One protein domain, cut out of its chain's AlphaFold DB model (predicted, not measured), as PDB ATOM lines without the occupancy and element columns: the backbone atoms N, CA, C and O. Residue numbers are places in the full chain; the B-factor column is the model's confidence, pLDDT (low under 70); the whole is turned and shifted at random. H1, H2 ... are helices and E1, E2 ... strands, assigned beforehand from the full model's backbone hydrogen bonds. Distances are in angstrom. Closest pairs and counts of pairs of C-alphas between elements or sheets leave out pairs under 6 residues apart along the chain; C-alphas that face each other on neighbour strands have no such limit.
ATOM      1  N   ALA A   9     -36.055 -43.205   6.658       93.75
ATOM      2  CA  ALA A   9     -35.441 -41.899   6.901       93.75
ATOM      3  C   ALA A   9     -33.995 -41.808   6.374       93.75
ATOM      4  O   ALA A   9     -33.462 -40.708   6.238       93.75
ATOM      5  N   PHE A  10     -33.372 -42.957   6.093       93.38
ATOM      6  CA  PHE A  10     -32.020 -43.078   5.550       93.38
ATOM      7  C   PHE A  10     -32.004 -43.633   4.117       93.38
ATOM      8  O   PHE A  10     -30.929 -43.794   3.535       93.38
ATOM      9  N   SER A  11     -33.175 -43.932   3.547       93.56
ATOM     10  CA  SER A  11     -33.289 -44.531   2.223       93.56
ATOM     11  C   SER A  11     -33.230 -43.494   1.107       93.56
ATOM     12  O   SER A  11     -33.686 -42.359   1.238       93.56
ATOM     13  N   HIS A  12     -32.709 -43.921  -0.035       91.81
ATOM     14  CA  HIS A  12     -32.761 -43.200  -1.296       91.81
ATOM     15  C   HIS A  12     -33.214 -44.155  -2.403       91.81
ATOM     16  O   HIS A  12     -33.153 -45.373  -2.251       91.81
ATOM     17  N   TYR A  13     -33.702 -43.608  -3.513       90.69
ATOM     18  CA  TYR A  13     -34.108 -44.429  -4.648       90.69
ATOM     19  C   TYR A  13     -32.901 -44.763  -5.527       90.69
ATOM     20  O   TYR A  13     -32.290 -43.860  -6.108       90.69
ATOM     21  N   ASP A  14     -32.586 -46.049  -5.669       87.56
ATOM     22  CA  ASP A  14     -31.549 -46.509  -6.587       87.56
ATOM     23  C   ASP A  14     -32.163 -46.846  -7.946       87.56
ATOM     24  O   ASP A  14     -32.842 -47.855  -8.140       87.56
ATOM     25  N   THR A  15     -31.866 -45.998  -8.927       83.38
ATOM     26  CA  THR A  15     -32.344 -46.149 -10.308       83.38
ATOM     27  C   THR A  15     -31.905 -47.442 -11.003       83.38
ATOM     28  O   THR A  15     -32.572 -47.849 -11.953       83.38
ATOM     29  N   LEU A  16     -30.825 -48.103 -10.566       80.06
ATOM     30  CA  LEU A  16     -30.420 -49.393 -11.138       80.06
ATOM     31  C   LEU A  16     -31.247 -50.552 -10.595       80.06
ATOM     32  O   LEU A  16     -31.603 -51.460 -11.342       80.06
ATOM     33  N   ARG A  17     -31.520 -50.527  -9.291       83.19
ATOM     34  CA  ARG A  17     -32.346 -51.536  -8.621       83.19
ATOM     35  C   ARG A  17     -33.834 -51.288  -8.850       83.19
ATOM     36  O   ARG A  17     -34.628 -52.208  -8.702       83.19
ATOM     37  N   ASN A  18     -34.177 -50.066  -9.261       88.62
ATOM     38  CA  ASN A  18     -35.542 -49.590  -9.402       88.62
ATOM     39  C   ASN A  18     -36.328 -49.773  -8.089       88.62
ATOM     40  O   ASN A  18     -37.477 -50.210  -8.106       88.62
ATOM     41  N   ASP A  19     -35.660 -49.484  -6.968       92.38
ATOM     42  CA  ASP A  19     -36.160 -49.715  -5.615       92.38
ATOM     43  C   ASP A  19     -35.517 -48.745  -4.604       92.38
ATOM     44  O   ASP A  19     -34.485 -48.122  -4.882       92.38
ATOM     45  N   TRP A  20     -36.123 -48.618  -3.425       92.88
ATOM     46  CA  TRP A  20     -35.586 -47.854  -2.302       92.88
ATOM     47  C   TRP A  20     -34.535 -48.664  -1.542       92.88
ATOM     48  O   TRP A  20     -34.752 -49.821  -1.186       92.88
ATOM     49  N   CYS A  21     -33.392 -48.050  -1.247       91.81
ATOM     50  CA  CYS A  21     -32.342 -48.677  -0.457       91.81
ATOM     51  C   CYS A  21     -31.671 -47.690   0.505       91.81
ATOM     52  O   CYS A  21     -31.543 -46.496   0.236       91.81
ATOM     53  N   THR A  22     -31.217 -48.205   1.644       92.69
ATOM     54  CA  THR A  22     -30.365 -47.470   2.587       92.69
ATOM     55  C   THR A  22     -28.920 -47.921   2.421       92.69
ATOM     56  O   THR A  22     -28.657 -49.122   2.350       92.69
ATOM     57  N   GLU A  23     -27.984 -46.977   2.386       92.25
ATOM     58  CA  GLU A  23     -26.546 -47.255   2.321       92.25
ATOM     59  C   GLU A  23     -25.939 -47.326   3.720       92.25
ATOM     60  O   GLU A  23     -26.368 -46.655   4.658       92.25
ATOM     61  N   ASN A  24     -24.913 -48.152   3.869       93.12
ATOM     62  CA  ASN A  24     -24.072 -48.143   5.050       93.12
ATOM     63  C   ASN A  24     -23.147 -46.936   4.996       93.12
ATOM     64  O   ASN A  24     -22.492 -46.679   3.986       93.12
ATOM     65  N   GLY A  25     -23.055 -46.218   6.105       92.31
ATOM     66  CA  GLY A  25     -22.253 -45.010   6.158       92.31
ATOM     67  C   GLY A  25     -22.515 -44.175   7.393       92.31
ATOM     68  O   GLY A  25     -23.260 -44.555   8.298       92.31
ATOM     69  N   VAL A  26     -21.870 -43.016   7.428       94.50
ATOM     70  CA  VAL A  26     -22.070 -42.026   8.482       94.50
ATOM     71  C   VAL A  26     -23.071 -40.996   7.983       94.50
ATOM     72  O   VAL A  26     -22.801 -40.268   7.031       94.50
ATOM     73  N   TYR A  27     -24.214 -40.927   8.653       94.38
ATOM     74  CA  TYR A  27     -25.253 -39.933   8.415       94.38
ATOM     75  C   TYR A  27     -25.203 -38.889   9.524       94.38
ATOM     76  O   TYR A  27     -24.969 -39.217  10.684       94.38
ATOM     77  N   GLU A  28     -25.444 -37.622   9.198       96.06
ATOM     78  CA  GLU A  28     -25.522 -36.561  10.200       96.06
ATOM     79  C   GLU A  28     -26.982 -36.195  10.469       96.06
ATOM     80  O   GLU A  28     -27.671 -35.649   9.606       96.06
ATOM     81  N   ILE A  29     -27.448 -36.450  11.691       95.12
ATOM     82  CA  ILE A  29     -28.753 -35.979  12.148       95.12
ATOM     83  C   ILE A  29     -28.606 -34.522  12.584       95.12
ATOM     84  O   ILE A  29     -27.800 -34.197  13.458       95.12
ATOM     85  N   ARG A  30     -29.412 -33.643  11.986       96.00
ATOM     86  CA  ARG A  30     -29.445 -32.205  12.272       96.00
ATOM     87  C   ARG A  30     -30.776 -31.823  12.909       96.00
ATOM     88  O   ARG A  30     -31.824 -32.109  12.340       96.00
ATOM     89  N   ILE A  31     -30.737 -31.146  14.055       94.94
ATOM     90  CA  ILE A  31     -31.936 -30.658  14.753       94.94
ATOM     91  C   ILE A  31     -31.852 -29.141  14.900       94.94
ATOM     92  O   ILE A  31     -30.816 -28.592  15.284       94.94
ATOM     93  N   GLY A  32     -32.951 -28.461  14.598       94.81
ATOM     94  CA  GLY A  32     -33.024 -27.009  14.588       94.81
ATOM     95  C   GLY A  32     -34.454 -26.497  14.470       94.81
ATOM     96  O   GLY A  32     -35.378 -27.274  14.239       94.81
ATOM     97  N   SER A  33     -34.626 -25.184  14.605       95.00
ATOM     98  CA  SER A  33     -35.905 -24.487  14.387       95.00
ATOM     99  C   SER A  33     -36.191 -24.210  12.907       95.00
ATOM    100  O   SER A  33     -37.278 -23.760  12.560       95.00
ATOM    101  N   GLY A  34     -35.226 -24.483  12.026       93.88
ATOM    102  CA  GLY A  34     -35.372 -24.388  10.577       93.88
ATOM    103  C   GLY A  34     -34.168 -24.988   9.855       93.88
ATOM    104  O   GLY A  34     -33.125 -25.216  10.460       93.88
ATOM    105  N   SER A  35     -34.273 -25.202   8.541       94.44
ATOM    106  CA  SER A  35     -33.194 -25.806   7.734       94.44
ATOM    107  C   SER A  35     -31.889 -24.995   7.728       94.44
ATOM    108  O   SER A  35     -30.823 -25.545   7.458       94.44
ATOM    109  N   ARG A  36     -31.969 -23.695   8.049       96.00
ATOM    110  CA  ARG A  36     -30.827 -22.776   8.191       96.00
ATOM    111  C   ARG A  36     -30.423 -22.491   9.646       96.00
ATOM    112  O   ARG A  36     -29.330 -21.984   9.855       96.00
ATOM    113  N   ASP A  37     -31.259 -22.828  10.629       97.06
ATOM    114  CA  ASP A  37     -31.001 -22.630  12.067       97.06
ATOM    115  C   ASP A  37     -30.868 -23.997  12.752       97.06
ATOM    116  O   ASP A  37     -31.787 -24.473  13.420       97.06
ATOM    117  N   ILE A  38     -29.732 -24.661  12.509       97.44
ATOM    118  CA  ILE A  38     -29.392 -25.977  13.064       97.44
ATOM    119  C   ILE A  38     -28.581 -25.791  14.347       97.44
ATOM    120  O   ILE A  38     -27.501 -25.204  14.312       97.44
ATOM    121  N   ARG A  39     -29.075 -26.340  15.459       96.88
ATOM    122  CA  ARG A  39     -28.498 -26.170  16.805       96.88
ATOM    123  C   ARG A  39     -27.842 -27.433  17.355       96.88
ATOM    124  O   ARG A  39     -26.967 -27.336  18.206       96.88
ATOM    125  N   LEU A  40     -28.239 -28.605  16.860       96.06
ATOM    126  CA  LEU A  40     -27.628 -29.890  17.198       96.06
ATOM    127  C   LEU A  40     -27.226 -30.620  15.918       96.06
ATOM    128  O   LEU A  40     -27.997 -30.663  14.954       96.06
ATOM    129  N   ARG A  41     -26.039 -31.225  15.931       97.25
ATOM    130  CA  ARG A  41     -25.547 -32.129  14.891       97.25
ATOM    131  C   ARG A  41     -24.989 -33.368  15.562       97.25
ATOM    132  O   ARG A  41     -24.187 -33.240  16.482       97.25
ATOM    133  N   GLN A  42     -25.413 -34.539  15.114       95.81
ATOM    134  CA  GLN A  42     -24.943 -35.805  15.655       95.81
ATOM    135  C   GLN A  42     -24.662 -36.775  14.504       95.81
ATOM    136  O   GLN A  42     -25.599 -37.118  13.777       95.81
ATOM    137  N   PRO A  43     -23.413 -37.238  14.325       96.62
ATOM    138  CA  PRO A  43     -23.138 -38.341  13.422       96.62
ATOM    139  C   PRO A  43     -23.734 -39.636  13.986       96.62
ATOM    140  O   PRO A  43     -23.647 -39.909  15.188       96.62
ATOM    141  N   VAL A  44     -24.325 -40.430  13.101       94.69
ATOM    142  CA  VAL A  44     -24.861 -41.763  13.367       94.69
ATOM    143  C   VAL A  44     -24.350 -42.703  12.287       94.69
ATOM    144  O   VAL A  44     -24.475 -42.430  11.093       94.69
ATOM    145  N   THR A  45     -23.776 -43.822  12.711       94.88
ATOM    146  CA  THR A  45     -23.332 -44.876  11.801       94.88
ATOM    147  C   THR A  45     -24.503 -45.799  11.492       94.88
ATOM    148  O   THR A  45     -25.040 -46.455  12.385       94.88
ATOM    149  N   VAL A  46     -24.881 -45.863  10.222       93.62
ATOM    150  CA  VAL A  46     -25.855 -46.818   9.697       93.62
ATOM    151  C   VAL A  46     -25.091 -48.037   9.189       93.62
ATOM    152  O   VAL A  46     -24.250 -47.919   8.300       93.62
ATOM    153  N   GLY A  47     -25.361 -49.197   9.791       92.19
ATOM    154  CA  GLY A  47     -24.765 -50.492   9.422       92.19
ATOM    155  C   GLY A  47     -25.788 -51.556   9.008       92.19
ATOM    156  O   GLY A  47     -25.423 -52.710   8.814       92.19
ATOM    157  N   PHE A  48     -27.069 -51.186   8.924       90.38
ATOM    158  CA  PHE A  48     -28.181 -52.069   8.543       90.38
ATOM    159  C   PHE A  48     -28.590 -51.921   7.065       90.38
ATOM    160  O   PHE A  48     -29.554 -52.541   6.621       90.38
ATOM    161  N   GLY A  49     -27.907 -51.051   6.321       88.56
ATOM    162  CA  GLY A  49     -28.086 -50.840   4.892       88.56
ATOM    163  C   GLY A  49     -27.190 -51.744   4.041       88.56
ATOM    164  O   GLY A  49     -26.602 -52.723   4.506       88.56
ATOM    165  N   GLN A  50     -27.076 -51.400   2.763       88.12
ATOM    166  CA  GLN A  50     -26.213 -52.064   1.785       88.12
ATOM    167  C   GLN A  50     -24.846 -51.370   1.707       88.12
ATOM    168  O   GLN A  50     -24.710 -50.200   2.052       88.12
ATOM    169  N   GLY A  51     -23.808 -52.075   1.253       84.31
ATOM    170  CA  GLY A  51     -22.500 -51.455   1.024       84.31
ATOM    171  C   GLY A  51     -22.561 -50.353  -0.040       84.31
ATOM    172  O   GLY A  51     -23.242 -50.508  -1.052       84.31
ATOM    173  N   PHE A  52     -21.832 -49.257   0.181       75.38
ATOM    174  CA  PHE A  52     -21.665 -48.207  -0.823       75.38
ATOM    175  C   PHE A  52     -20.700 -48.676  -1.917       75.38
ATOM    176  O   PHE A  52     -19.488 -48.766  -1.700       75.38
ATOM    177  N   GLU A  53     -21.221 -48.957  -3.109       74.25
ATOM    178  CA  GLU A  53     -20.390 -49.176  -4.290       74.25
ATOM    179  C   GLU A  53     -20.133 -47.847  -4.992       74.25
ATOM    180  O   GLU A  53     -20.977 -47.326  -5.727       74.25
ATOM    181  N   LYS A  54     -18.926 -47.301  -4.800       76.31
ATOM    182  CA  LYS A  54     -18.497 -46.126  -5.554       76.31
ATOM    183  C   LYS A  54     -18.410 -46.486  -7.035       76.31
ATOM    184  O   LYS A  54     -17.550 -47.261  -7.448       76.31
ATOM    185  N   ARG A  55     -19.283 -45.887  -7.839       78.31
ATOM    186  CA  ARG A  55     -19.289 -46.072  -9.290       78.31
ATOM    187  C   ARG A  55     -18.407 -45.022  -9.959       78.31
ATOM    188  O   ARG A  55     -18.408 -43.869  -9.545       78.31
ATOM    189  N   TYR A  56     -17.668 -45.441 -10.984       83.69
ATOM    190  CA  TYR A  56     -16.784 -44.570 -11.754       83.69
ATOM    191  C   TYR A  56     -17.453 -44.151 -13.066       83.69
ATOM    192  O   TYR A  56     -17.776 -44.987 -13.918       83.69
ATOM    193  N   PHE A  57     -17.639 -42.850 -13.239       87.81
ATOM    194  CA  PHE A  57     -18.232 -42.203 -14.406       87.81
ATOM    195  C   PHE A  57     -17.212 -41.403 -15.233       87.81
ATOM    196  O   PHE A  57     -17.600 -40.668 -16.141       87.81
ATOM    197  N   GLY A  58     -15.912 -41.589 -14.992       89.94
ATOM    198  CA  GLY A  58     -14.855 -40.994 -15.811       89.94
ATOM    199  C   GLY A  58     -14.665 -39.518 -15.494       89.94
ATOM    200  O   GLY A  58     -14.422 -39.144 -14.347       89.94
ATOM    201  N   TRP A  59     -14.807 -38.667 -16.509       94.38
ATOM    202  CA  TRP A  59     -14.733 -37.211 -16.369       94.38
ATOM    203  C   TRP A  59     -15.630 -36.646 -15.253       94.38
ATOM    204  O   TRP A  59     -15.255 -35.672 -14.608       94.38
ATOM    205  N   TYR A  60     -16.783 -37.262 -14.974       91.88
ATOM    206  CA  TYR A  60     -17.716 -36.781 -13.944       91.88
ATOM    207  C   TYR A  60     -17.236 -36.988 -12.502       91.88
ATOM    208  O   TYR A  60     -17.761 -36.340 -11.600       91.88
ATOM    209  N   ASP A  61     -16.233 -37.837 -12.273       90.44
ATOM    210  CA  ASP A  61     -15.625 -38.000 -10.948       90.44
ATOM    211  C   ASP A  61     -14.604 -36.895 -10.636       90.44
ATOM    212  O   ASP A  61     -14.405 -36.538  -9.476       90.44
ATOM    213  N   ALA A  62     -13.951 -36.355 -11.671       90.75
ATOM    214  CA  ALA A  62     -12.965 -35.281 -11.568       90.75
ATOM    215  C   ALA A  62     -13.047 -34.360 -12.803       90.75
ATOM    216  O   ALA A  62     -12.225 -34.481 -13.720       90.75
ATOM    217  N   PRO A  63     -14.039 -33.449 -12.847       92.12
ATOM    218  CA  PRO A  63     -14.294 -32.601 -14.007       92.12
ATOM    219  C   PRO A  63     -13.085 -31.741 -14.382       92.12
ATOM    220  O   PRO A  63     -12.668 -30.869 -13.620       92.12
ATOM    221  N   ASN A  64     -12.534 -31.958 -15.577       91.88
ATOM    222  CA  ASN A  64     -11.458 -31.134 -16.126       91.88
ATOM    223  C   ASN A  64     -11.549 -31.052 -17.659       91.88
ATOM    224  O   ASN A  64     -11.478 -32.068 -18.348       91.88
ATOM    225  N   GLY A  65     -11.714 -29.850 -18.211       92.25
ATOM    226  CA  GLY A  65     -11.870 -29.647 -19.655       92.25
ATOM    227  C   GLY A  65     -13.225 -30.117 -20.203       92.25
ATOM    228  O   GLY A  65     -14.239 -30.034 -19.517       92.25
ATOM    229  N   THR A  66     -13.258 -30.580 -21.454       91.44
ATOM    230  CA  THR A  66     -14.497 -31.003 -22.133       91.44
ATOM    231  C   THR A  66     -14.843 -32.459 -21.797       91.44
ATOM    232  O   THR A  66     -13.978 -33.322 -21.969       91.44
ATOM    233  N   PRO A  67     -16.088 -32.770 -21.387       92.69
ATOM    234  CA  PRO A  67     -16.495 -34.141 -21.095       92.69
ATOM    235  C   PRO A  67     -16.439 -35.022 -22.356       92.69
ATOM    236  O   PRO A  67     -17.042 -34.670 -23.377       92.69
ATOM    237  N   PRO A  68     -15.768 -36.187 -22.313       91.00
ATOM    238  CA  PRO A  68     -15.810 -37.149 -23.403       91.00
ATOM    239  C   PRO A  68     -17.222 -37.710 -23.591       91.00
ATOM    240  O   PRO A  68     -17.894 -38.083 -22.627       91.00
ATOM    241  N   LEU A  69     -17.651 -37.875 -24.846       88.00
ATOM    242  CA  LEU A  69     -18.961 -38.458 -25.161       88.00
ATOM    243  C   LEU A  69     -19.123 -39.876 -24.585       88.00
ATOM    244  O   LEU A  69     -20.219 -40.264 -24.194       88.00
ATOM    245  N   ALA A  70     -18.030 -40.640 -24.504       88.81
ATOM    246  CA  ALA A  70     -18.020 -41.980 -23.923       88.81
ATOM    247  C   ALA A  70     -18.315 -41.976 -22.412       88.81
ATOM    248  O   ALA A  70     -19.040 -42.845 -21.930       88.81
ATOM    249  N   ASP A  71     -17.804 -40.986 -21.679       91.81
ATOM    250  CA  ASP A  71     -18.081 -40.840 -20.247       91.81
ATOM    251  C   ASP A  71     -19.517 -40.363 -20.019       91.81
ATOM    252  O   ASP A  71     -20.201 -40.871 -19.131       91.81
ATOM    253  N   PHE A  72     -20.030 -39.483 -20.887       90.62
ATOM    254  CA  PHE A  72     -21.456 -39.150 -20.888       90.62
ATOM    255  C   PHE A  72     -22.330 -40.375 -21.174       90.62
ATOM    256  O   PHE A  72     -23.310 -40.597 -20.471       90.62
ATOM    257  N   ALA A  73     -21.968 -41.210 -22.151       89.12
ATOM    258  CA  ALA A  73     -22.688 -42.451 -22.431       89.12
ATOM    259  C   ALA A  73     -22.690 -43.398 -21.218       89.12
ATOM    260  O   ALA A  73     -23.718 -44.008 -20.920       89.12
ATOM    261  N   ARG A  74     -21.562 -43.490 -20.496       87.44
ATOM    262  CA  ARG A  74     -21.439 -44.280 -19.261       87.44
ATOM    263  C   ARG A  74     -22.356 -43.750 -18.160       87.44
ATOM    264  O   ARG A  74     -23.037 -44.546 -17.520       87.44
ATOM    265  N   LEU A  75     -22.404 -42.432 -17.969       88.44
ATOM    266  CA  LEU A  75     -23.301 -41.789 -17.006       88.44
ATOM    267  C   LEU A  75     -24.778 -41.958 -17.391       88.44
ATOM    268  O   LEU A  75     -25.610 -42.253 -16.539       88.44
ATOM    269  N   TYR A  76     -25.104 -41.794 -18.673       88.75
ATOM    270  CA  TYR A  76     -26.476 -41.854 -19.182       88.75
ATOM    271  C   TYR A  76     -27.082 -43.263 -19.100       88.75
ATOM    272  O   TYR A  76     -28.304 -43.411 -19.052       88.75
ATOM    273  N   GLY A  77     -26.248 -44.308 -19.103       84.81
ATOM    274  CA  GLY A  77     -26.676 -45.699 -18.916       84.81
ATOM    275  C   GLY A  77     -27.519 -46.276 -20.062       84.81
ATOM    276  O   GLY A  77     -28.012 -47.397 -19.967       84.81
TER     277      GLY A  77
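Overview. This is residues 9 to 77 of the 185 residues of an uncharacterized protein of bioreactor metagenome (UniProt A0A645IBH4). Two strand hairpins at one end and a small pair of helices at the other are joined by a long link, with open space between the two ends. The long hairpin E3 and E4 forms an arm, and the short hairpin E1 and E2 meets it as a corner, since E2 runs on into E3 at 89 degrees; H1 and H2 make a small separate head. The printed part has 69 residues, with four named strands followed by two named helices, in the order E1, E2, E3, E4, H1, H2. The strands form two antiparallel sheets of two, E1 - E2 and E3 - E4, and the class is mixed, helices and strands. The whole is only just extended, close to loose, with a radius of gyration of the C-alphas of 16.7 A and spans of 45 by 28 by 17 A.

Arrangement. E3, residues 25 to 34, and E4, residues 37 to 46, are antiparallel neighbours at 159 degrees and form a hairpin. N 27 and O 44 are 2.9 A apart and N 44 and O 27 are 2.8 A apart, both within hydrogen-bond range. E4 bends by 60 degrees at residue 40. E1, residues 11 to 14, and E2, residues 19 to 22, form the other hairpin, antiparallel at 136 degrees, with N 12 and O 21 within hydrogen-bond range at 2.8 A. E2 runs on into E3 across a break of 2 residues, at 89 degrees. E2 and E4 are only just apart, their closest C-alphas being 8.4 A from each other. H1, residues 58 to 61, and H2, residues 69 to 76, only just touch, with 3 pairs of C-alphas within 8 A; the closest C-alphas, those of Gly 58 and Asp 71, are 5.5 A apart. H2 is apart from E1, E2, E3 and E4. In H2 every O i to N i+4 pair is within hydrogen-bond range; H1 is too short for such a pair.

Along the chain. E3 begins at C-alpha 25, (-22.253, -45.010, 6.158), and measures 24.8 A from first to last C-alpha, as does E4. E1 begins at C-alpha 11, (-33.289, -44.531, 2.223), and is 9.2 A long; E2 is 10.3 A long. H1 is 5.8 A long. H2 is 10.2 A long and ends at C-alpha 76, (-26.476, -41.854, -19.182).

Size, cuts and confidence. The outline is elongated, and the two C-alphas farthest apart, those of Ser 33 and Ala 70, are 45.8 A from each other. The printed part runs from residue 9 to residue 77 and has no cut. The link from E4 to H1, 11 residues, is long. Residues 61 to 66, of which 61 belongs to H1, stand free. The mean pLDDT of the printed part is 90.8, and no printed residue is under 70.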